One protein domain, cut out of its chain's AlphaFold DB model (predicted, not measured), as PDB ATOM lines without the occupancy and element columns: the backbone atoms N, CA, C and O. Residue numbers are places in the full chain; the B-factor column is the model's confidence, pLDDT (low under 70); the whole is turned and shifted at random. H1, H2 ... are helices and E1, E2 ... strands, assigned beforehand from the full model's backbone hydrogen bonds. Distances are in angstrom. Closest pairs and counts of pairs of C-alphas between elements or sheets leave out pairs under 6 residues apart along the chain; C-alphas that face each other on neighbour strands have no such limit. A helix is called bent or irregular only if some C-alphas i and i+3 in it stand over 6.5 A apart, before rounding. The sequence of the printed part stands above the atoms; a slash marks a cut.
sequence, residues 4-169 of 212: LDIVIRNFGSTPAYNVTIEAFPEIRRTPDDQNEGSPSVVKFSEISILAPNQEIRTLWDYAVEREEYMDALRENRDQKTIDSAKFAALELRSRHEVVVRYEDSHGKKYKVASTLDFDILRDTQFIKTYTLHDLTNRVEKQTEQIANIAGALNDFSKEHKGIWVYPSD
ATOM      1  N   LEU A   4     209.269 165.606 146.026       73.94
ATOM      2  CA  LEU A   4     209.159 164.283 145.437       73.94
ATOM      3  C   LEU A   4     209.892 163.305 146.343       73.94
ATOM      4  O   LEU A   4     211.106 163.405 146.511       73.94
ATOM      5  N   ASP A   5     209.147 162.355 146.894       77.19
ATOM      6  CA  ASP A   5     209.679 161.268 147.705       77.19
ATOM      7  C   ASP A   5     209.515 159.946 146.963       77.19
ATOM      8  O   ASP A   5     208.483 159.686 146.337       77.19
ATOM      9  N   ILE A   6     210.509 159.075 147.097       80.25
ATOM     10  CA  ILE A   6     210.394 157.667 146.729       80.25
ATOM     11  C   ILE A   6     210.060 156.898 147.996       80.25
ATOM     12  O   ILE A   6     210.794 156.953 148.985       80.25
ATOM     13  N   VAL A   7     208.936 156.187 147.959       81.31
ATOM     14  CA  VAL A   7     208.412 155.453 149.108       81.31
ATOM     15  C   VAL A   7     208.441 153.965 148.818       81.31
ATOM     16  O   VAL A   7     207.929 153.503 147.799       81.31
ATOM     17  N   ILE A   8     209.017 153.209 149.746       80.12
ATOM     18  CA  ILE A   8     209.036 151.751 149.715       80.12
ATOM     19  C   ILE A   8     208.327 151.271 150.967       80.12
ATOM     20  O   ILE A   8     208.726 151.610 152.079       80.12
ATOM     21  N   ARG A   9     207.275 150.476 150.784       82.44
ATOM     22  CA  ARG A   9     206.457 149.961 151.879       82.44
ATOM     23  C   ARG A   9     206.271 148.460 151.756       82.44
ATOM     24  O   ARG A   9     205.978 147.948 150.677       82.44
ATOM     25  N   ASN A  10     206.392 147.766 152.883       80.75
ATOM     26  CA  ASN A  10     206.044 146.356 152.966       80.75
ATOM     27  C   ASN A  10     204.536 146.204 153.230       80.75
ATOM     28  O   ASN A  10     204.055 146.524 154.317       80.75
ATOM     29  N   PHE A  11     203.793 145.714 152.238       79.56
ATOM     30  CA  PHE A  11     202.365 145.386 152.361       79.56
ATOM     31  C   PHE A  11     202.108 143.916 152.729       79.56
ATOM     32  O   PHE A  11     200.960 143.515 152.901       79.56
ATOM     33  N   GLY A  12     203.162 143.104 152.823       75.50
ATOM     34  CA  GLY A  12     203.070 141.705 153.212       75.50
ATOM     35  C   GLY A  12     202.812 141.523 154.707       75.50
ATOM     36  O   GLY A  12     202.969 142.437 155.516       75.50
ATOM     37  N   SER A  13     202.443 140.298 155.079       80.00
ATOM     38  CA  SER A  13     202.258 139.882 156.474       80.00
ATOM     39  C   SER A  13     203.557 139.445 157.160       80.00
ATOM     40  O   SER A  13     203.562 139.211 158.368       80.00
ATOM     41  N   THR A  14     204.663 139.344 156.418       83.50
ATOM     42  CA  THR A  14     205.978 138.922 156.915       83.50
ATOM     43  C   THR A  14     207.038 140.003 156.681       83.50
ATOM     44  O   THR A  14     206.896 140.816 155.761       83.50
ATOM     45  N   PRO A  15     208.103 140.059 157.503       87.62
ATOM     46  CA  PRO A  15     209.226 140.953 157.250       87.62
ATOM     47  C   PRO A  15     209.904 140.644 155.913       87.62
ATOM     48  O   PRO A  15     210.062 139.478 155.545       87.62
ATOM     49  N   ALA A  16     210.323 141.702 155.224       86.06
ATOM     50  CA  ALA A  16     211.173 141.617 154.048       86.06
ATOM     51  C   ALA A  16     212.625 141.875 154.463       86.06
ATOM     52  O   ALA A  16     212.915 142.874 155.123       86.06
ATOM     53  N   TYR A  17     213.524 140.978 154.089       90.75
ATOM     54  CA  TYR A  17     214.949 141.033 154.391       90.75
ATOM     55  C   TYR A  17     215.754 141.386 153.149       90.75
ATOM     56  O   TYR A  17     215.320 141.108 152.026       90.75
ATOM     57  N   ASN A  18     216.944 141.952 153.364       91.69
ATOM     58  CA  ASN A  18     217.928 142.224 152.314       91.69
ATOM     59  C   ASN A  18     217.305 142.967 151.121       91.69
ATOM     60  O   ASN A  18     217.468 142.575 149.964       91.69
ATOM     61  N   VAL A  19     216.519 144.004 151.421       87.88
ATOM     62  CA  VAL A  19     215.768 144.743 150.413       87.88
ATOM     63  C   VAL A  19     216.737 145.641 149.649       87.88
ATOM     64  O   VAL A  19     217.378 146.524 150.226       87.88
ATOM     65  N   THR A  20     216.821 145.421 148.339       90.06
ATOM     66  CA  THR A  20     217.633 146.214 147.415       90.06
ATOM     67  C   THR A  20     216.764 146.838 146.336       90.06
ATOM     68  O   THR A  20     215.781 146.245 145.880       90.06
ATOM     69  N   ILE A  21     217.127 148.058 145.938       87.94
ATOM     70  CA  ILE A  21     216.402 148.842 144.940       87.94
ATOM     71  C   ILE A  21     217.365 149.228 143.830       87.94
ATOM     72  O   ILE A  21     218.412 149.822 144.074       87.94
ATOM     73  N   GLU A  22     216.971 148.914 142.607       90.12
ATOM     74  CA  GLU A  22     217.655 149.332 141.390       90.12
ATOM     75  C   GLU A  22     216.672 150.123 140.534       90.12
ATOM     76  O   GLU A  22     215.504 149.749 140.433       90.12
ATOM     77  N   ALA A  23     217.137 151.196 139.899       88.44
ATOM     78  CA  ALA A  23     216.331 151.991 138.985       88.44
ATOM     79  C   ALA A  23     217.063 152.185 137.656       88.44
ATOM     80  O   ALA A  23     218.255 152.501 137.645       88.44
ATOM     81  N   PHE A  24     216.349 152.006 136.546       88.94
ATOM     82  CA  PHE A  24     216.878 152.176 135.201       88.94
ATOM     83  C   PHE A  24     215.927 153.007 134.316       88.94
ATOM     84  O   PHE A  24     214.749 152.669 134.210       88.94
ATOM     85  N   PRO A  25     216.403 154.069 133.639       91.31
ATOM     86  CA  PRO A  25     217.704 154.711 133.844       91.31
ATOM     87  C   PRO A  25     217.847 155.209 135.291       91.31
ATOM     88  O   PRO A  25     216.856 155.287 136.016       91.31
ATOM     89  N   GLU A  26     219.069 155.514 135.728       91.44
ATOM     90  CA  GLU A  26     219.304 155.977 137.099       91.44
ATOM     91  C   GLU A  26     218.438 157.193 137.435       91.44
ATOM     92  O   GLU A  26     218.260 158.105 136.623       91.44
ATOM     93  N   ILE A  27     217.911 157.208 138.655       90.69
ATOM     94  CA  ILE A  27     217.134 158.335 139.153       90.69
ATOM     95  C   ILE A  27     218.104 159.441 139.546       90.69
ATOM     96  O   ILE A  27     219.021 159.217 140.336       90.69
ATOM     97  N   ARG A  28     217.897 160.640 138.997       92.12
ATOM     98  CA  ARG A  28     218.750 161.807 139.241       92.12
ATOM     99  C   ARG A  28     217.977 162.960 139.857       92.12
ATOM    100  O   ARG A  28     216.788 163.122 139.561       92.12
ATOM    101  N   ARG A  29     218.660 163.736 140.694       85.88
ATOM    102  CA  ARG A  29     218.157 164.951 141.345       85.88
ATOM    103  C   ARG A  29     218.550 166.192 140.557       85.88
ATOM    104  O   ARG A  29     219.581 166.186 139.878       85.88
ATOM    105  N   THR A  30     217.750 167.240 140.698       86.19
ATOM    106  CA  THR A  30     218.097 168.590 140.250       86.19
ATOM    107  C   THR A  30     219.440 169.017 140.848       86.19
ATOM    108  O   THR A  30     219.705 168.707 142.014       86.19
ATOM    109  N   PRO A  31     220.314 169.683 140.070       84.56
ATOM    110  CA  PRO A  31     221.540 170.243 140.611       84.56
ATOM    111  C   PRO A  31     221.278 171.210 141.762       84.56
ATOM    112  O   PRO A  31     220.400 172.063 141.674       84.56
ATOM    113  N   ASP A  32     222.095 171.111 142.798       73.69
ATOM    114  CA  ASP A  32     222.131 172.037 143.922       73.69
ATOM    115  C   ASP A  32     223.592 172.392 144.252       73.69
ATOM    116  O   ASP A  32     224.538 171.858 143.656       73.69
ATOM    117  N   ASP A  33     223.782 173.280 145.228       68.06
ATOM    118  CA  ASP A  33     225.114 173.674 145.705       68.06
ATOM    119  C   ASP A  33     225.921 172.486 146.261       68.06
ATOM    120  O   ASP A  33     227.148 172.528 146.299       68.06
ATOM    121  N   GLN A  34     225.246 171.410 146.683       64.25
ATOM    122  CA  GLN A  34     225.878 170.208 147.234       64.25
ATOM    123  C   GLN A  34     226.409 169.270 146.141       64.25
ATOM    124  O   GLN A  34     227.281 168.448 146.413       64.25
ATOM    125  N   ASN A  35     225.904 169.390 144.911       65.75
ATOM    126  CA  ASN A  35     226.244 168.534 143.775       65.75
ATOM    127  C   ASN A  35     227.017 169.281 142.673       65.75
ATOM    128  O   ASN A  35     226.951 168.902 141.503       65.75
ATOM    129  N   GLU A  36     227.737 170.352 143.029       72.31
ATOM    130  CA  GLU A  36     228.611 171.118 142.121       72.31
ATOM    131  C   GLU A  36     227.896 171.609 140.843       72.31
ATOM    132  O   GLU A  36     228.492 171.721 139.770       72.31
ATOM    133  N   GLY A  37     226.588 171.873 140.929       74.19
ATOM    134  CA  GLY A  37     225.803 172.318 139.777       74.19
ATOM    135  C   GLY A  37     225.582 171.247 138.698       74.19
ATOM    136  O   GLY A  37     225.196 171.587 137.580       74.19
ATOM    137  N   SER A  38     225.767 169.961 139.017       82.06
ATOM    138  CA  SER A  38     225.457 168.836 138.123       82.06
ATOM    139  C   SER A  38     224.398 167.890 138.706       82.06
ATOM    140  O   SER A  38     224.313 167.735 139.925       82.06
ATOM    141  N   PRO A  39     223.587 167.220 137.861       88.12
ATOM    142  CA  PRO A  39     222.631 166.227 138.334       88.12
ATOM    143  C   PRO A  39     223.320 165.082 139.074       88.12
ATOM    144  O   PRO A  39     224.249 164.465 138.548       88.12
ATOM    145  N   SER A  40     222.829 164.752 140.265       88.00
ATOM    146  CA  SER A  40     223.370 163.673 141.093       88.00
ATOM    147  C   SER A  40     222.437 162.468 141.127       88.00
ATOM    148  O   SER A  40     221.216 162.601 141.056       88.00
ATOM    149  N   VAL A  41     223.002 161.264 141.224       90.38
ATOM    150  CA  VAL A  41     222.222 160.019 141.308       90.38
ATOM    151  C   VAL A  41     221.648 159.853 142.716       90.38
ATOM    152  O   VAL A  41     222.376 159.940 143.706       90.38
ATOM    153  N   VAL A  42     220.350 159.555 142.811       86.19
ATOM    154  CA  VAL A  42     219.699 159.174 144.069       86.19
ATOM    155  C   VAL A  42     220.214 157.805 144.493       86.19
ATOM    156  O   VAL A  42     220.013 156.808 143.802       86.19
ATOM    157  N   LYS A  43     220.871 157.748 145.653       84.00
ATOM    158  CA  LYS A  43     221.350 156.495 146.239       84.00
ATOM    159  C   LYS A  43     220.298 155.921 147.179       84.00
ATOM    160  O   LYS A  43     219.890 156.584 148.130       84.00
ATOM    161  N   PHE A  44     219.912 154.673 146.939       80.06
ATOM    162  CA  PHE A  44     219.105 153.899 147.875       80.06
ATOM    163  C   PHE A  44     220.018 153.198 148.876       80.06
ATOM    164  O   PHE A  44     221.004 152.570 148.491       80.06
ATOM    165  N   SER A  45     219.701 153.307 150.163       78.06
ATOM    166  CA  SER A  45     220.376 152.514 151.189       78.06
ATOM    167  C   SER A  45     219.945 151.053 151.090       78.06
ATOM    168  O   SER A  45     218.782 150.766 150.808       78.06
ATOM    169  N   GLU A  46     220.864 150.130 151.366       81.19
ATOM    170  CA  GLU A  46     220.498 148.735 151.600       81.19
ATOM    171  C   GLU A  46     219.668 148.639 152.881       81.19
ATOM    172  O   GLU A  46     220.063 149.140 153.937       81.19
ATOM    173  N   ILE A  47     218.497 148.011 152.788       87.88
ATOM    174  CA  ILE A  47     217.566 147.888 153.909       87.88
ATOM    175  C   ILE A  47     217.628 146.444 154.403       87.88
ATOM    176  O   ILE A  47     217.101 145.527 153.772       87.88
ATOM    177  N   SER A  48     218.273 146.227 155.551       89.44
ATOM    178  CA  SER A  48     218.449 144.878 156.107       89.44
ATOM    179  C   SER A  48     217.119 144.212 156.459       89.44
ATOM    180  O   SER A  48     216.953 143.015 156.236       89.44
ATOM    181  N   ILE A  49     216.178 144.985 157.006       90.25
ATOM    182  CA  ILE A  49     214.845 144.509 157.368       90.25
ATOM    183  C   ILE A  49     213.809 145.617 157.177       90.25
ATOM    184  O   ILE A  49     214.014 146.758 157.591       90.25
ATOM    185  N   LEU A  50     212.677 145.256 156.580       84.94
ATOM    186  CA  LEU A  50     211.487 146.084 156.458       84.94
ATOM    187  C   LEU A  50     210.294 145.304 157.021       84.94
ATOM    188  O   LEU A  50     209.804 144.351 156.406       84.94
ATOM    189  N   ALA A  51     209.849 145.673 158.223       87.94
ATOM    190  CA  ALA A  51     208.758 144.990 158.910       87.94
ATOM    191  C   ALA A  51     207.412 145.177 158.177       87.94
ATOM    192  O   ALA A  51     207.260 146.125 157.401       87.94
ATOM    193  N   PRO A  52     206.410 144.308 158.414       82.50
ATOM    194  CA  PRO A  52     205.062 144.492 157.880       82.50
ATOM    195  C   PRO A  52     204.517 145.894 158.165       82.50
ATOM    196  O   PRO A  52     204.615 146.383 159.289       82.50
ATOM    197  N   ASN A  53     203.924 146.532 157.155       79.38
ATOM    198  CA  ASN A  53     203.406 147.906 157.186       79.38
ATOM    199  C   ASN A  53     204.437 149.019 157.418       79.38
ATOM    200  O   ASN A  53     204.048 150.186 157.454       79.38
ATOM    201  N   GLN A  54     205.725 148.697 157.531       80.56
ATOM    202  CA  GLN A  54     206.772 149.701 157.627       80.56
ATOM    203  C   GLN A  54     207.030 150.330 156.255       80.56
ATOM    204  O   GLN A  54     207.029 149.640 155.229       80.56
ATOM    205  N   GLU A  55     207.274 151.640 156.255       84.75
ATOM    206  CA  GLU A  55     207.726 152.376 155.080       84.75
ATOM    207  C   GLU A  55     209.082 153.029 155.321       84.75
ATOM    208  O   GLU A  55     209.423 153.419 156.440       84.75
ATOM    209  N   ILE A  56     209.838 153.161 154.239       76.75
ATOM    210  CA  ILE A  56     211.026 153.997 154.161       76.75
ATOM    211  C   ILE A  56     210.792 155.008 153.048       76.75
ATOM    212  O   ILE A  56     210.257 154.675 151.986       76.75
ATOM    213  N   ARG A  57     211.188 156.251 153.321       80.12
ATOM    214  CA  ARG A  57     211.121 157.355 152.370       80.12
ATOM    215  C   ARG A  57     212.512 157.863 152.066       80.12
ATOM    216  O   ARG A  57     213.300 158.110 152.977       80.12
ATOM    217  N   THR A  58     212.773 158.064 150.787       77.06
ATOM    218  CA  THR A  58     213.971 158.738 150.302       77.06
ATOM    219  C   THR A  58     213.534 159.988 149.566       77.06
ATOM    220  O   THR A  58     212.807 159.896 148.576       77.06
ATOM    221  N   LEU A  59     213.983 161.148 150.048       75.06
ATOM    222  CA  LEU A  59     213.783 162.406 149.340       75.06
ATOM    223  C   LEU A  59     214.489 162.323 147.986       75.06
ATOM    224  O   LEU A  59     215.706 162.133 147.924       75.06
ATOM    225  N   TRP A  60     213.718 162.468 146.914       80.50
ATOM    226  CA  TRP A  60     214.225 162.467 145.552       80.50
ATOM    227  C   TRP A  60     214.458 163.887 145.056       80.50
ATOM    228  O   TRP A  60     215.586 164.213 144.713       80.50
ATOM    229  N   ASP A  61     213.455 164.753 144.986       78.19
ATOM    230  CA  ASP A  61     213.635 166.035 144.291       78.19
ATOM    231  C   ASP A  61     212.591 167.080 144.683       78.19
ATOM    232  O   ASP A  61     211.684 166.816 145.473       78.19
ATOM    233  N   TYR A  62     212.701 168.260 144.083       74.81
ATOM    234  CA  TYR A  62     211.716 169.326 144.164       74.81
ATOM    235  C   TYR A  62     211.051 169.496 142.803       74.81
ATOM    236  O   TYR A  62     211.709 169.771 141.806       74.81
ATOM    237  N   ALA A  63     209.728 169.336 142.755       73.00
ATOM    238  CA  ALA A  63     208.990 169.281 141.491       73.00
ATOM    239  C   ALA A  63     209.175 170.550 140.641       73.00
ATOM    240  O   ALA A  63     209.338 170.464 139.430       73.00
ATOM    241  N   VAL A  64     209.156 171.718 141.292       73.69
ATOM    242  CA  VAL A  64     209.263 173.025 140.628       73.69
ATOM    243  C   VAL A  64     210.679 173.257 140.103       73.69
ATOM    244  O   VAL A  64     210.839 173.529 138.921       73.69
ATOM    245  N   GLU A  65     211.697 173.072 140.944       74.44
ATOM    246  CA  GLU A  65     213.105 173.283 140.568       74.44
ATOM    247  C   GLU A  65     213.538 172.337 139.443       74.44
ATOM    248  O   GLU A  65     214.240 172.739 138.517       74.44
ATOM    249  N   ARG A  66     213.061 171.086 139.483       84.19
ATOM    250  CA  ARG A  66     213.303 170.100 138.429       84.19
ATOM    251  C   ARG A  66     212.772 170.566 137.079       84.19
ATOM    252  O   ARG A  66     213.442 170.383 136.065       84.19
ATOM    253  N   GLU A  67     211.571 171.134 137.056       81.25
ATOM    254  CA  GLU A  67     210.969 171.626 135.819       81.25
ATOM    255  C   GLU A  67     211.670 172.884 135.313       81.25
ATOM    256  O   GLU A  67     212.026 172.933 134.140       81.25
ATOM    257  N   GLU A  68     211.950 173.851 136.191       80.25
ATOM    258  CA  GLU A  68     212.704 175.062 135.842       80.25
ATOM    259  C   GLU A  68     214.077 174.711 135.247       80.25
ATOM    260  O   GLU A  68     214.474 175.244 134.208       80.25
ATOM    261  N   TYR A  69     214.775 173.744 135.852       85.81
ATOM    262  CA  TYR A  69     216.026 173.210 135.326       85.81
ATOM    263  C   TYR A  69     215.852 172.577 133.941       85.81
ATOM    264  O   TYR A  69     216.644 172.834 133.029       85.81
ATOM    265  N   MET A  70     214.821 171.747 133.762       86.94
ATOM    266  CA  MET A  70     214.572 171.066 132.493       86.94
ATOM    267  C   MET A  70     214.151 172.024 131.379       86.94
ATOM    268  O   MET A  70     214.546 171.808 130.233       86.94
ATOM    269  N   ASP A  71     213.404 173.080 131.685       86.75
ATOM    270  CA  ASP A  71     213.030 174.116 130.722       86.75
ATOM    271  C   ASP A  71     214.247 174.929 130.279       86.75
ATOM    272  O   ASP A  71     214.486 175.050 129.075       86.75
ATOM    273  N   ALA A  72     215.100 175.352 131.216       86.50
ATOM    274  CA  ALA A  72     216.372 175.995 130.887       86.50
ATOM    275  C   ALA A  72     217.284 175.073 130.052       86.50
ATOM    276  O   ALA A  72     217.942 175.508 129.104       86.50
ATOM    277  N   LEU A  73     217.330 173.772 130.365       88.69
ATOM    278  CA  LEU A  73     218.119 172.797 129.608       88.69
ATOM    279  C   LEU A  73     217.579 172.603 128.179       88.69
ATOM    280  O   LEU A  73     218.364 172.511 127.230       88.69
ATOM    281  N   ARG A  74     216.251 172.555 128.004       87.94
ATOM    282  CA  ARG A  74     215.591 172.464 126.689       87.94
ATOM    283  C   ARG A  74     215.841 173.720 125.856       87.94
ATOM    284  O   ARG A  74     216.221 173.590 124.696       87.94
ATOM    285  N   GLU A  75     215.724 174.905 126.451       87.62
ATOM    286  CA  GLU A  75     216.009 176.174 125.775       87.62
ATOM    287  C   GLU A  75     217.464 176.233 125.284       87.62
ATOM    288  O   GLU A  75     217.718 176.526 124.114       87.62
ATOM    289  N   ASN A  76     218.426 175.850 126.129       87.31
ATOM    290  CA  ASN A  76     219.842 175.792 125.755       87.31
ATOM    291  C   ASN A  76     220.117 174.824 124.593       87.31
ATOM    292  O   ASN A  76     220.983 175.086 123.753       87.31
ATOM    293  N   ARG A  77     219.402 173.695 124.533       85.00
ATOM    294  CA  ARG A  77     219.490 172.744 123.416       85.00
ATOM    295  C   ARG A  77     218.928 173.352 122.133       85.00
ATOM    296  O   ARG A  77     219.544 173.218 121.078       85.00
ATOM    297  N   ASP A  78     217.782 174.018 122.218       85.75
ATOM    298  CA  ASP A  78     217.100 174.608 121.064       85.75
ATOM    299  C   ASP A  78     217.893 175.799 120.492       85.75
ATOM    300  O   ASP A  78     218.005 175.947 119.273       85.75
ATOM    301  N   GLN A  79     218.568 176.561 121.359       88.31
ATOM    302  CA  GLN A  79     219.557 177.583 120.992       88.31
ATOM    303  C   GLN A  79     220.896 176.996 120.490       88.31
ATOM    304  O   GLN A  79     221.781 177.746 120.078       88.31
ATOM    305  N   LYS A  80     221.053 175.662 120.478       84.56
ATOM    306  CA  LYS A  80     222.283 174.923 120.119       84.56
ATOM    307  C   LYS A  80     223.511 175.290 120.962       84.56
ATOM    308  O   LYS A  80     224.644 175.084 120.530       84.56
ATOM    309  N   THR A  81     223.295 175.790 122.175       83.31
ATOM    310  CA  THR A  81     224.349 176.103 123.151       83.31
ATOM    311  C   THR A  81     224.979 174.830 123.724       83.31
ATOM    312  O   THR A  81     226.150 174.817 124.105       83.31
ATOM    313  N   ILE A  82     224.213 173.736 123.764       86.00
ATOM    314  CA  ILE A  82     224.664 172.408 124.194       86.00
ATOM    315  C   ILE A  82     224.436 171.378 123.086       86.00
ATOM    316  O   ILE A  82     223.453 171.444 122.347       86.00
ATOM    317  N   ASP A  83     225.351 170.417 122.975       89.19
ATOM    318  CA  ASP A  83     225.214 169.298 122.049       89.19
ATOM    319  C   ASP A  83     224.250 168.225 122.598       89.19
ATOM    320  O   ASP A  83     223.864 168.212 123.773       89.19
ATOM    321  N   SER A  84     223.834 167.298 121.732       85.38
ATOM    322  CA  SER A  84     222.913 166.222 122.120       85.38
ATOM    323  C   SER A  84     223.506 165.281 123.174       85.38
ATOM    324  O   SER A  84     222.766 164.730 123.986       85.38
ATOM    325  N   ALA A  85     224.830 165.098 123.175       88.19
ATOM    326  CA  ALA A  85     225.516 164.225 124.122       88.19
ATOM    327  C   ALA A  85     225.490 164.810 125.544       88.19
ATOM    328  O   ALA A  85     225.151 164.112 126.499       88.19
ATOM    329  N   LYS A  86     225.769 166.108 125.679       87.19
ATOM    330  CA  LYS A  86     225.709 166.845 126.941       87.19
ATOM    331  C   LYS A  86     224.275 167.004 127.426       87.19
ATOM    332  O   LYS A  86     224.043 166.871 128.623       87.19
ATOM    333  N   PHE A  87     223.311 167.196 126.523       88.06
ATOM    334  CA  PHE A  87     221.892 167.164 126.886       88.06
ATOM    335  C   PHE A  87     221.516 165.821 127.526       88.06
ATOM    336  O   PHE A  87     220.990 165.806 128.631       88.06
ATOM    337  N   ALA A  88     221.855 164.693 126.892       87.00
ATOM    338  CA  ALA A  88     221.563 163.366 127.440       87.00
ATOM    339  C   ALA A  88     222.264 163.098 128.786       87.00
ATOM    340  O   ALA A  88     221.736 162.369 129.623       87.00
ATOM    341  N   ALA A  89     223.441 163.691 129.010       87.06
ATOM    342  CA  ALA A  89     224.162 163.581 130.274       87.06
ATOM    343  C   ALA A  89     223.539 164.415 131.407       87.06
ATOM    344  O   ALA A  89     223.696 164.042 132.567       87.06
ATOM    345  N   LEU A  90     222.848 165.511 131.088       89.62
ATOM    346  CA  LEU A  90     222.228 166.430 132.052       89.62
ATOM    347  C   LEU A  90     220.720 166.198 132.232       89.62
ATOM    348  O   LEU A  90     220.132 166.656 133.205       89.62
ATOM    349  N   GLU A  91     220.092 165.481 131.305       91.06
ATOM    350  CA  GLU A  91     218.656 165.242 131.299       91.06
ATOM    351  C   GLU A  91     218.177 164.531 132.574       91.06
ATOM    352  O   GLU A  91     218.655 163.458 132.961       91.06
ATOM    353  N   LEU A  92     217.148 165.115 133.184       90.88
ATOM    354  CA  LEU A  92     216.415 164.557 134.306       90.88
ATOM    355  C   LEU A  92     215.171 163.826 133.790       90.88
ATOM    356  O   LEU A  92     214.094 164.407 133.651       90.88
ATOM    357  N   ARG A  93     215.318 162.534 133.485       88.81
ATOM    358  CA  ARG A  93     214.217 161.727 132.934       88.81
ATOM    359  C   ARG A  93     213.034 161.635 133.898       88.81
ATOM    360  O   ARG A  93     213.206 161.629 135.111       88.81
ATOM    361  N   SER A  94     211.827 161.601 133.352       84.25
ATOM    362  CA  SER A  94     210.579 161.487 134.115       84.25
ATOM    363  C   SER A  94     210.222 160.034 134.430       84.25
ATOM    364  O   SER A  94     209.628 159.758 135.472       84.25
ATOM    365  N   ARG A  95     210.606 159.107 133.545       87.56
ATOM    366  CA  ARG A  95     210.255 157.690 133.617       87.56
ATOM    367  C   ARG A  95     211.442 156.810 133.995       87.56
ATOM    368  O   ARG A  95     212.477 156.827 133.326       87.56
ATOM    369  N   HIS A  96     211.237 155.981 135.012       86.69
ATOM    370  CA  HIS A  96     212.212 155.033 135.541       86.69
ATOM    371  C   HIS A  96     211.558 153.678 135.806       86.69
ATOM    372  O   HIS A  96     210.497 153.587 136.423       86.69
ATOM    373  N   GLU A  97     212.202 152.605 135.369       86.69
ATOM    374  CA  GLU A  97     211.857 151.245 135.762       86.69
ATOM    375  C   GLU A  97     212.589 150.911 137.055       86.69
ATOM    376  O   GLU A  97     213.817 150.916 137.106       86.69
ATOM    377  N   VAL A  98     211.837 150.633 138.114       86.44
ATOM    378  CA  VAL A  98     212.370 150.306 139.433       86.44
ATOM    379  C   VAL A  98     212.161 148.833 139.710       86.44
ATOM    380  O   VAL A  98     211.056 148.308 139.587       86.44
ATOM    381  N   VAL A  99     213.225 148.164 140.122       87.25
ATOM    382  CA  VAL A  99     213.212 146.768 140.523       87.25
ATOM    383  C   VAL A  99     213.588 146.687 141.992       87.25
ATOM    384  O   VAL A  99     214.705 147.025 142.378       87.25
ATOM    385  N   VAL A 100     212.663 146.176 142.799       86.19
ATOM    386  CA  VAL A 100     212.894 145.861 144.209       86.19
ATOM    387  C   VAL A 100     213.113 144.360 144.343       86.19
ATOM    388  O   VAL A 100     212.300 143.562 143.864       86.19
ATOM    389  N   ARG A 101     214.206 143.960 144.990       87.69
ATOM    390  CA  ARG A 101     214.475 142.561 145.352       87.69
ATOM    391  C   ARG A 101     214.482 142.426 146.864       87.69
ATOM    392  O   ARG A 101     214.966 143.319 147.546       87.69
ATOM    393  N   TYR A 102     213.934 141.328 147.373       89.38
ATOM    394  CA  TYR A 102     213.895 141.052 148.808       89.38
ATOM    395  C   TYR A 102     213.772 139.554 149.094       89.38
ATOM    396  O   TYR A 102     213.434 138.760 148.212       89.38
ATOM    397  N   GLU A 103     214.024 139.183 150.344       87.00
ATOM    398  CA  GLU A 103     213.881 137.833 150.885       87.00
ATOM    399  C   GLU A 103     212.765 137.800 151.936       87.00
ATOM    400  O   GLU A 103     212.631 138.732 152.727       87.00
ATOM    401  N   ASP A 104     211.930 136.760 151.946       84.44
ATOM    402  CA  ASP A 104     210.956 136.557 153.025       84.44
ATOM    403  C   ASP A 104     211.566 135.813 154.224       84.44
ATOM    404  O   ASP A 104     212.704 135.341 154.196       84.44
ATOM    405  N   SER A 105     210.782 135.663 155.293       81.88
ATOM    406  CA  SER A 105     211.173 134.927 156.502       81.88
ATOM    407  C   SER A 105     211.491 133.441 156.278       81.88
ATOM    408  O   SER A 105     212.032 132.801 157.176       81.88
ATOM    409  N   HIS A 106     211.148 132.880 155.117       82.25
ATOM    410  CA  HIS A 106     211.445 131.498 154.735       82.25
ATOM    411  C   HIS A 106     212.635 131.413 153.760       82.25
ATOM    412  O   HIS A 106     212.914 130.343 153.221       82.25
ATOM    413  N   GLY A 107     213.341 132.528 153.526       81.12
ATOM    414  CA  GLY A 107     214.506 132.606 152.644       81.12
ATOM    415  C   GLY A 107     214.164 132.602 151.153       81.12
ATOM    416  O   GLY A 107     215.055 132.452 150.314       81.12
ATOM    417  N   LYS A 108     212.887 132.761 150.786       82.06
ATOM    418  CA  LYS A 108     212.483 132.829 149.384       82.06
ATOM    419  C   LYS A 108     212.718 134.234 148.843       82.06
ATOM    420  O   LYS A 108     212.319 135.225 149.449       82.06
ATOM    421  N   LYS A 109     213.356 134.301 147.674       89.56
ATOM    422  CA  LYS A 109     213.687 135.549 146.977       89.56
ATOM    423  C   LYS A 109     212.535 135.994 146.089       89.56
ATOM    424  O   LYS A 109     211.966 135.188 145.350       89.56
ATOM    425  N   TYR A 110     212.254 137.286 146.112       84.25
ATOM    426  CA  TYR A 110     211.242 137.930 145.288       84.25
ATOM    427  C   TYR A 110     211.844 139.097 144.518       84.25
ATOM    428  O   TYR A 110     212.823 139.717 144.938       84.25
ATOM    429  N   LYS A 111     211.239 139.379 143.365       85.38
ATOM    430  CA  LYS A 111     211.569 140.503 142.494       85.38
ATOM    431  C   LYS A 111     210.264 141.169 142.081       85.38
ATOM    432  O   LYS A 111     209.402 140.509 141.503       85.38
ATOM    433  N   VAL A 112     210.141 142.459 142.355       80.44
ATOM    434  CA  VAL A 112     208.984 143.276 141.985       80.44
ATOM    435  C   VAL A 112     209.471 144.398 141.085       80.44
ATOM    436  O   VAL A 112     210.400 145.116 141.445       80.44
ATOM    437  N   ALA A 113     208.866 144.522 139.908       81.31
ATOM    438  CA  ALA A 113     209.126 145.620 138.988       81.31
ATOM    439  C   ALA A 113     207.989 146.643 139.082       81.31
ATOM    440  O   ALA A 113     206.819 146.271 139.143       81.31
ATOM    441  N   SER A 114     208.348 147.921 139.083       80.12
ATOM    442  CA  SER A 114     207.436 149.058 139.071       80.12
ATOM    443  C   SER A 114     207.941 150.105 138.081       80.12
ATOM    444  O   SER A 114     209.126 150.148 137.758       80.12
ATOM    445  N   THR A 115     207.051 150.952 137.579       86.56
ATOM    446  CA  THR A 115     207.420 152.098 136.746       86.56
ATOM    447  C   THR A 115     207.089 153.368 137.512       86.56
ATOM    448  O   THR A 115     205.930 153.615 137.831       86.56
ATOM    449  N   LEU A 116     208.112 154.164 137.811       81.25
ATOM    450  CA  LEU A 116     207.944 155.525 138.301       81.25
ATOM    451  C   LEU A 116     207.850 156.442 137.090       81.25
ATOM    452  O   LEU A 116     208.774 156.475 136.282       81.25
ATOM    453  N   ASP A 117     206.739 157.156 136.957       81.44
ATOM    454  CA  ASP A 117     206.523 158.121 135.884       81.44
ATOM    455  C   ASP A 117     206.081 159.458 136.479       81.44
ATOM    456  O   ASP A 117     204.983 159.598 137.023       81.44
ATOM    457  N   PHE A 118     206.983 160.432 136.412       75.44
ATOM    458  CA  PHE A 118     206.749 161.776 136.911       75.44
ATOM    459  C   PHE A 118     205.856 162.611 135.983       75.44
ATOM    460  O   PHE A 118     205.170 163.515 136.462       75.44
ATOM    461  N   ASP A 119     205.791 162.298 134.685       71.88
ATOM    462  CA  ASP A 119     204.994 163.094 133.743       71.88
ATOM    463  C   ASP A 119     203.496 163.015 134.069       71.88
ATOM    464  O   ASP A 119     202.767 163.985 133.871       71.88
ATOM    465  N   ILE A 120     203.047 161.917 134.688       66.12
ATOM    466  CA  ILE A 120     201.670 161.761 135.188       66.12
ATOM    467  C   ILE A 120     201.322 162.829 136.240       66.12
ATOM    468  O   ILE A 120     200.170 163.253 136.350       66.12
ATOM    469  N   LEU A 121     202.302 163.270 137.032       60.88
ATOM    470  CA  LEU A 121     202.103 164.274 138.077       60.88
ATOM    471  C   LEU A 121     202.268 165.700 137.546       60.88
ATOM    472  O   LEU A 121     201.643 166.611 138.095       60.88
ATOM    473  N   ARG A 122     203.030 165.880 136.463       57.59
ATOM    474  CA  ARG A 122     203.351 167.174 135.853       57.59
ATOM    475  C   ARG A 122     202.090 168.018 135.619       57.59
ATOM    476  O   ARG A 122     201.964 169.098 136.193       57.59
ATOM    477  N   ASP A 123     201.078 167.494 134.934       49.97
ATOM    478  CA  ASP A 123     199.854 168.261 134.642       49.97
ATOM    479  C   ASP A 123     199.129 168.751 135.908       49.97
ATOM    480  O   ASP A 123     198.631 169.874 135.963       49.97
ATOM    481  N   THR A 124     199.110 167.957 136.980       52.34
ATOM    482  CA  THR A 124     198.480 168.370 138.247       52.34
ATOM    483  C   THR A 124     199.319 169.363 139.055       52.34
ATOM    484  O   THR A 124     198.761 170.153 139.820       52.34
ATOM    485  N   GLN A 125     200.641 169.336 138.886       46.53
ATOM    486  CA  GLN A 125     201.596 170.178 139.605       46.53
ATOM    487  C   GLN A 125     201.754 171.558 138.951       46.53
ATOM    488  O   GLN A 125     201.852 172.560 139.660       46.53
ATOM    489  N   PHE A 126     201.689 171.639 137.618       40.28
ATOM    490  CA  PHE A 126     201.971 172.874 136.875       40.28
ATOM    491  C   PHE A 126     200.738 173.717 136.528       40.28
ATOM    492  O   PHE A 126     200.889 174.919 136.321       40.28
ATOM    493  N   ILE A 127     199.506 173.188 136.626       42.41
ATOM    494  CA  ILE A 127     198.269 174.002 136.520       42.41
ATOM    495  C   ILE A 127     198.229 175.150 137.561       42.41
ATOM    496  O   ILE A 127     197.518 176.133 137.366       42.41
ATOM    497  N   LYS A 128     199.010 175.068 138.651       34.97
ATOM    498  CA  LYS A 128     199.053 176.064 139.741       34.97
ATOM    499  C   LYS A 128     200.236 177.049 139.683       34.97
ATOM    500  O   LYS A 128     200.191 178.068 140.373       34.97
ATOM    501  N   THR A 129     201.264 176.785 138.871       30.47
ATOM    502  CA  THR A 129     202.478 177.630 138.792       30.47
ATOM    503  C   THR A 129     202.405 178.665 137.667       30.47
ATOM    504  O   THR A 129     202.978 179.745 137.801       30.47
ATOM    505  N   TYR A 130     201.568 178.442 136.645       33.88
ATOM    506  CA  TYR A 130     201.240 179.459 135.631       33.88
ATOM    507  C   TYR A 130     200.541 180.720 136.189       33.88
ATOM    508  O   TYR A 130     200.233 181.641 135.439       33.88
ATOM    509  N   THR A 131     200.301 180.803 137.501       43.34
ATOM    510  CA  THR A 131     199.654 181.948 138.155       43.34
ATOM    511  C   THR A 131     200.576 182.882 138.934       43.34
ATOM    512  O   THR A 131     200.044 183.851 139.442       43.34
ATOM    513  N   LEU A 132     201.896 182.675 139.074       37.91
ATOM    514  CA  LEU A 132     202.720 183.631 139.852       37.91
ATOM    515  C   LEU A 132     203.637 184.531 139.022       37.91
ATOM    516  O   LEU A 132     203.705 185.722 139.312       37.91
ATOM    517  N   HIS A 133     204.314 184.013 137.996       39.16
ATOM    518  CA  HIS A 133     205.342 184.809 137.314       39.16
ATOM    519  C   HIS A 133     204.832 185.579 136.087       39.16
ATOM    520  O   HIS A 133     205.338 186.659 135.784       39.16
ATOM    521  N   ASP A 134     203.771 185.073 135.453       34.97
ATOM    522  CA  ASP A 134     203.086 185.724 134.327       34.97
ATOM    523  C   ASP A 134     202.108 186.831 134.784       34.97
ATOM    524  O   ASP A 134     201.603 187.621 133.983       34.97
ATOM    525  N   LEU A 135     201.836 186.914 136.095       37.69
ATOM    526  CA  LEU A 135     200.921 187.897 136.681       37.69
ATOM    527  C   LEU A 135     201.513 189.300 136.804       37.69
ATOM    528  O   LEU A 135     200.735 190.251 136.864       37.69
ATOM    529  N   THR A 136     202.839 189.472 136.814       39.69
ATOM    530  CA  THR A 136     203.463 190.785 137.070       39.69
ATOM    531  C   THR A 136     203.086 191.826 136.012       39.69
ATOM    532  O   THR A 136     202.971 193.007 136.318       39.69
ATOM    533  N   ASN A 137     202.761 191.386 134.794       44.88
ATOM    534  CA  ASN A 137     202.326 192.272 133.712       44.88
ATOM    535  C   ASN A 137     200.802 192.534 133.684       44.88
ATOM    536  O   ASN A 137     200.328 193.270 132.820       44.88
ATOM    537  N   ARG A 138     200.009 191.955 134.603       36.62
ATOM    538  CA  ARG A 138     198.530 192.074 134.653       36.62
ATOM    539  C   ARG A 138     197.971 192.601 135.987       36.62
ATOM    540  O   ARG A 138     196.752 192.637 136.158       36.62
ATOM    541  N   VAL A 139     198.840 193.024 136.910       40.12
ATOM    542  CA  VAL A 139     198.536 193.370 138.318       40.12
ATOM    543  C   VAL A 139     197.488 194.475 138.506       40.12
ATOM    544  O   VAL A 139     196.786 194.469 139.512       40.12
ATOM    545  N   GLU A 140     197.298 195.400 137.569       40.91
ATOM    546  CA  GLU A 140     196.486 196.596 137.857       40.91
ATOM    547  C   GLU A 140     194.966 196.360 137.985       40.91
ATOM    548  O   GLU A 140     194.256 197.262 138.424       40.91
ATOM    549  N   LYS A 141     194.423 195.181 137.638       42.56
ATOM    550  CA  LYS A 141     192.972 195.045 137.377       42.56
ATOM    551  C   LYS A 141     192.134 194.160 138.316       42.56
ATOM    552  O   LYS A 141     190.936 194.054 138.078       42.56
ATOM    553  N   GLN A 142     192.684 193.510 139.350       42.72
ATOM    554  CA  GLN A 142     191.966 192.435 140.084       42.72
ATOM    555  C   GLN A 142     191.995 192.521 141.627       42.72
ATOM    556  O   GLN A 142     191.922 191.502 142.311       42.72
ATOM    557  N   THR A 143     192.042 193.715 142.219       40.72
ATOM    558  CA  THR A 143     192.079 193.875 143.690       40.72
ATOM    559  C   THR A 143     190.798 193.389 144.393       40.72
ATOM    560  O   THR A 143     190.855 192.907 145.522       40.72
ATOM    561  N   GLU A 144     189.641 193.416 143.723       43.94
ATOM    562  CA  GLU A 144     188.354 193.002 144.313       43.94
ATOM    563  C   GLU A 144     188.177 191.477 144.435       43.94
ATOM    564  O   GLU A 144     187.394 191.002 145.258       43.94
ATOM    565  N   GLN A 145     188.913 190.674 143.662       41.56
ATOM    566  CA  GLN A 145     188.725 189.215 143.640       41.56
ATOM    567  C   GLN A 145     189.506 188.483 144.748       41.56
ATOM    568  O   GLN A 145     189.165 187.355 145.107       41.56
ATOM    569  N   ILE A 146     190.506 189.142 145.343       39.62
ATOM    570  CA  ILE A 146     191.425 188.569 146.342       39.62
ATOM    571  C   ILE A 146     190.736 188.341 147.698       39.62
ATOM    572  O   ILE A 146     190.995 187.334 148.361       39.62
ATOM    573  N   ALA A 147     189.792 189.204 148.082       41.34
ATOM    574  CA  ALA A 147     189.066 189.067 149.347       41.34
ATOM    575  C   ALA A 147     188.201 187.791 149.401       41.34
ATOM    576  O   ALA A 147     188.113 187.141 150.441       41.34
ATOM    577  N   ASN A 148     187.631 187.374 148.266       42.41
ATOM    578  CA  ASN A 148     186.796 186.171 148.189       42.41
ATOM    579  C   ASN A 148     187.607 184.863 148.195       42.41
ATOM    580  O   ASN A 148     187.101 183.824 148.614       42.41
ATOM    581  N   ILE A 149     188.872 184.899 147.764       36.66
ATOM    582  CA  ILE A 149     189.751 183.719 147.716       36.66
ATOM    583  C   ILE A 149     190.368 183.436 149.096       36.66
ATOM    584  O   ILE A 149     190.524 182.274 149.470       36.66
ATOM    585  N   ALA A 150     190.640 184.476 149.892       37.06
ATOM    586  CA  ALA A 150     191.161 184.334 151.254       37.06
ATOM    587  C   ALA A 150     190.226 183.526 152.174       37.06
ATOM    588  O   ALA A 150     190.696 182.717 152.972       37.06
ATOM    589  N   GLY A 151     188.906 183.668 152.008       38.50
ATOM    590  CA  GLY A 151     187.919 182.878 152.751       38.50
ATOM    591  C   GLY A 151     187.934 181.386 152.398       38.50
ATOM    592  O   GLY A 151     187.764 180.549 153.275       38.50
ATOM    593  N   ALA A 152     188.210 181.040 151.135       42.66
ATOM    594  CA  ALA A 152     188.265 179.649 150.684       42.66
ATOM    595  C   ALA A 152     189.566 178.933 151.095       42.66
ATOM    596  O   ALA A 152     189.583 177.710 151.200       42.66
ATOM    597  N   LEU A 153     190.654 179.675 151.333       36.00
ATOM    598  CA  LEU A 153     191.976 179.139 151.680       36.00
ATOM    599  C   LEU A 153     192.069 178.564 153.102       36.00
ATOM    600  O   LEU A 153     192.895 177.683 153.336       36.00
ATOM    601  N   ASN A 154     191.216 179.003 154.032       36.22
ATOM    602  CA  ASN A 154     191.246 178.520 155.417       36.22
ATOM    603  C   ASN A 154     190.791 177.049 155.551       36.22
ATOM    604  O   ASN A 154     191.216 176.344 156.466       36.22
ATOM    605  N   ASP A 155     189.999 176.554 154.597       38.00
ATOM    606  CA  ASP A 155     189.492 175.176 154.607       38.00
ATOM    607  C   ASP A 155     190.480 174.160 153.997       38.00
ATOM    608  O   ASP A 155     190.387 172.961 154.261       38.00
ATOM    609  N   PHE A 156     191.482 174.611 153.227       34.00
ATOM    610  CA  PHE A 156     192.425 173.728 152.516       34.00
ATOM    611  C   PHE A 156     193.590 173.207 153.368       34.00
ATOM    612  O   PHE A 156     194.307 172.308 152.930       34.00
ATOM    613  N   SER A 157     193.782 173.723 154.584       33.44
ATOM    614  CA  SER A 157     194.889 173.330 155.469       33.44
ATOM    615  C   SER A 157     194.733 171.931 156.096       33.44
ATOM    616  O   SER A 157     195.604 171.523 156.865       33.44
ATOM    617  N   LYS A 158     193.637 171.203 155.835       34.09
ATOM    618  CA  LYS A 158     193.268 170.016 156.626       34.09
ATOM    619  C   LYS A 158     193.429 168.640 155.968       34.09
ATOM    620  O   LYS A 158     193.360 167.672 156.715       34.09
ATOM    621  N   GLU A 159     193.673 168.479 154.659       31.92
ATOM    622  CA  GLU A 159     193.614 167.126 154.054       31.92
ATOM    623  C   GLU A 159     194.718 166.765 153.035       31.92
ATOM    624  O   GLU A 159     195.021 167.492 152.088       31.92
ATOM    625  N   HIS A 160     195.287 165.572 153.250       31.69
ATOM    626  CA  HIS A 160     196.396 164.904 152.562       31.69
ATOM    627  C   HIS A 160     196.158 164.639 151.059       31.69
ATOM    628  O   HIS A 160     195.403 163.734 150.705       31.69
ATOM    629  N   LYS A 161     196.863 165.334 150.151       31.34
ATOM    630  CA  LYS A 161     196.809 165.041 148.701       31.34
ATOM    631  C   LYS A 161     198.180 164.712 148.098       31.34
ATOM    632  O   LYS A 161     198.949 165.606 147.766       31.34
ATOM    633  N   GLY A 162     198.418 163.413 147.904       27.61
ATOM    634  CA  GLY A 162     199.430 162.811 147.029       27.61
ATOM    635  C   GLY A 162     198.890 161.475 146.495       27.61
ATOM    636  O   GLY A 162     198.154 160.796 147.209       27.61
ATOM    637  N   ILE A 163     199.166 161.138 145.230       31.33
ATOM    638  CA  ILE A 163     198.722 159.884 144.596       31.33
ATOM    639  C   ILE A 163     199.669 158.758 145.017       31.33
ATOM    640  O   ILE A 163     200.884 158.894 144.909       31.33
ATOM    641  N   TRP A 164     199.098 157.646 145.476       31.33
ATOM    642  CA  TRP A 164     199.820 156.454 145.905       31.33
ATOM    643  C   TRP A 164     199.708 155.383 144.821       31.33
ATOM    644  O   TRP A 164     198.603 154.961 144.490       31.33
ATOM    645  N   VAL A 165     200.838 154.950 144.261       27.58
ATOM    646  CA  VAL A 165     200.874 153.808 143.338       27.58
ATOM    647  C   VAL A 165     201.134 152.554 144.167       27.58
ATOM    648  O   VAL A 165     202.258 152.300 144.599       27.58
ATOM    649  N   TYR A 166     200.075 151.795 144.430       28.75
ATOM    650  CA  TYR A 166     200.152 150.488 145.074       28.75
ATOM    651  C   TYR A 166     200.288 149.390 144.012       28.75
ATOM    652  O   TYR A 166     199.589 149.430 143.001       28.75
ATOM    653  N   PRO A 167     201.081 148.337 144.244       27.53
ATOM    654  CA  PRO A 167     200.720 147.020 143.762       27.53
ATOM    655  C   PRO A 167     199.782 146.411 144.814       27.53
ATOM    656  O   PRO A 167     200.256 145.904 145.830       27.53
ATOM    657  N   SER A 168     198.460 146.486 144.647       33.53
ATOM    658  CA  SER A 168     197.564 145.793 145.582       33.53
ATOM    659  C   SER A 168     196.222 145.384 144.991       33.53
ATOM    660  O   SER A 168     195.705 146.009 144.073       33.53
ATOM    661  N   ASP A 169     195.693 144.318 145.587       42.00
ATOM    662  CA  ASP A 169     194.367 143.722 145.447       42.00
ATOM    663  C   ASP A 169     193.235 144.729 145.132       42.00
ATOM    664  O   ASP A 169     193.035 145.732 145.820       42.00
TER     665      ASP A 169
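Overview. This is residues 4 to 169 of the 212 residues of an uncharacterized protein of Mycobacteroides abscessus (UniProt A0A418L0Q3). A twisted and curled wall of four antiparallel strands, E3, E2, E5 and E6, has a separate two-strand ribbon, E1 and E4, beside it, and a helical hairpin, H1 and H2, lies beyond one end of the strands. From H3 onward the model is loose: residues 130 to 161, with H4 in them, stick out as a long free arm, and residues 162 to 169 fold back towards the strands. The printed part has 166 residues with four named helices and six named strands, in the order E1 E2 E3 E4 H1 H2 E5 E6 H3 H4; the sheet orders are E3 - E2 - E5 - E6 and E1 - E4, both antiparallel. The class is mixed, helices and strands. The whole is loose, with a radius of gyration of the C-alphas of 20.7 A and spans of 69 by 48 by 29 A.

Arrangement. The larger sheet has E3, residues 47 to 50, and E6, residues 109 to 117, as its edge strands, and E2, residues 16 to 24, and E5, residues 95 to 103, as its inner strands. E5 and E6 form a hairpin at 161 degrees, with N 98 and O 114 within hydrogen-bond range at 2.8 A. E2 and E5 are antiparallel at 159 degrees, with N 22 and O 99 at 3.0 A. E2 bends by 53 degrees at residue 19, and it forms a hairpin with E3 at 115 degrees, where N 18 and O 48 are 3.1 A apart. From edge to edge the strands' lines turn by 91 degrees. The second sheet joins E1, residues 4 to 9, and E4, residues 55 to 62, antiparallel at 165 degrees, with N 6 and O 58 at 2.9 A. The closest C-alphas of E1 and E3 are those of Arg 9 and Leu 50, 7.8 A apart, while E1 is apart from E2, E5 and E6. H1, residues 63 to 78, and H2, residues 84 to 90, form a helical hairpin at a shallow tilt of 17 degrees. H1 touches H2 with residues 73 to 77 alone, the closest C-alphas being those of Arg 77 and Phe 87, 7.0 A apart. H3, residues 119 to 126, is close to H1 but not clearly touching, with the closest C-alphas those of Ala 63 and Gln 125, 7.7 A apart. H4, residues 146 to 153, touches no helix, and none of the four helices is on the larger sheet. Each O i to N i+4 pair is within hydrogen-bond range in H1 and H2, against 2 of 4 in H3 and 2 of 4 in H4.

Along the chain. E5 measures 26.6 A from its first to its last C-alpha, E6 26.2 A, E2 22.3 A and E4 20.6 A; E1 and E3 are shorter. E1 begins at C-alpha 4 (209.159, 164.283, 145.437). H1, at 22.6 A the longest helix, ends at C-alpha 78 (217.100, 174.608, 121.064). H2, H3 and H4 are short. H3 is only just irregular, with C-alphas 120 and 123 6.8 A apart. H4 ends at C-alpha 153 (191.976, 179.139, 151.680).

Size, cuts and confidence. The two C-alphas farthest apart are those of His 106 and Glu 140, 68.9 A. Without residues 130 to 161, the body of 134 residues spans 58 by 30 by 24 A. The printed part has no cut. The links E2 to E3 and H3 to H4 are long; in the first, residues 28 to 29 pair with residues 40 to 41, antiparallel. The mean pLDDT of the printed part is 70.2, and residues 33 to 35 and 120 to 169 are under 70.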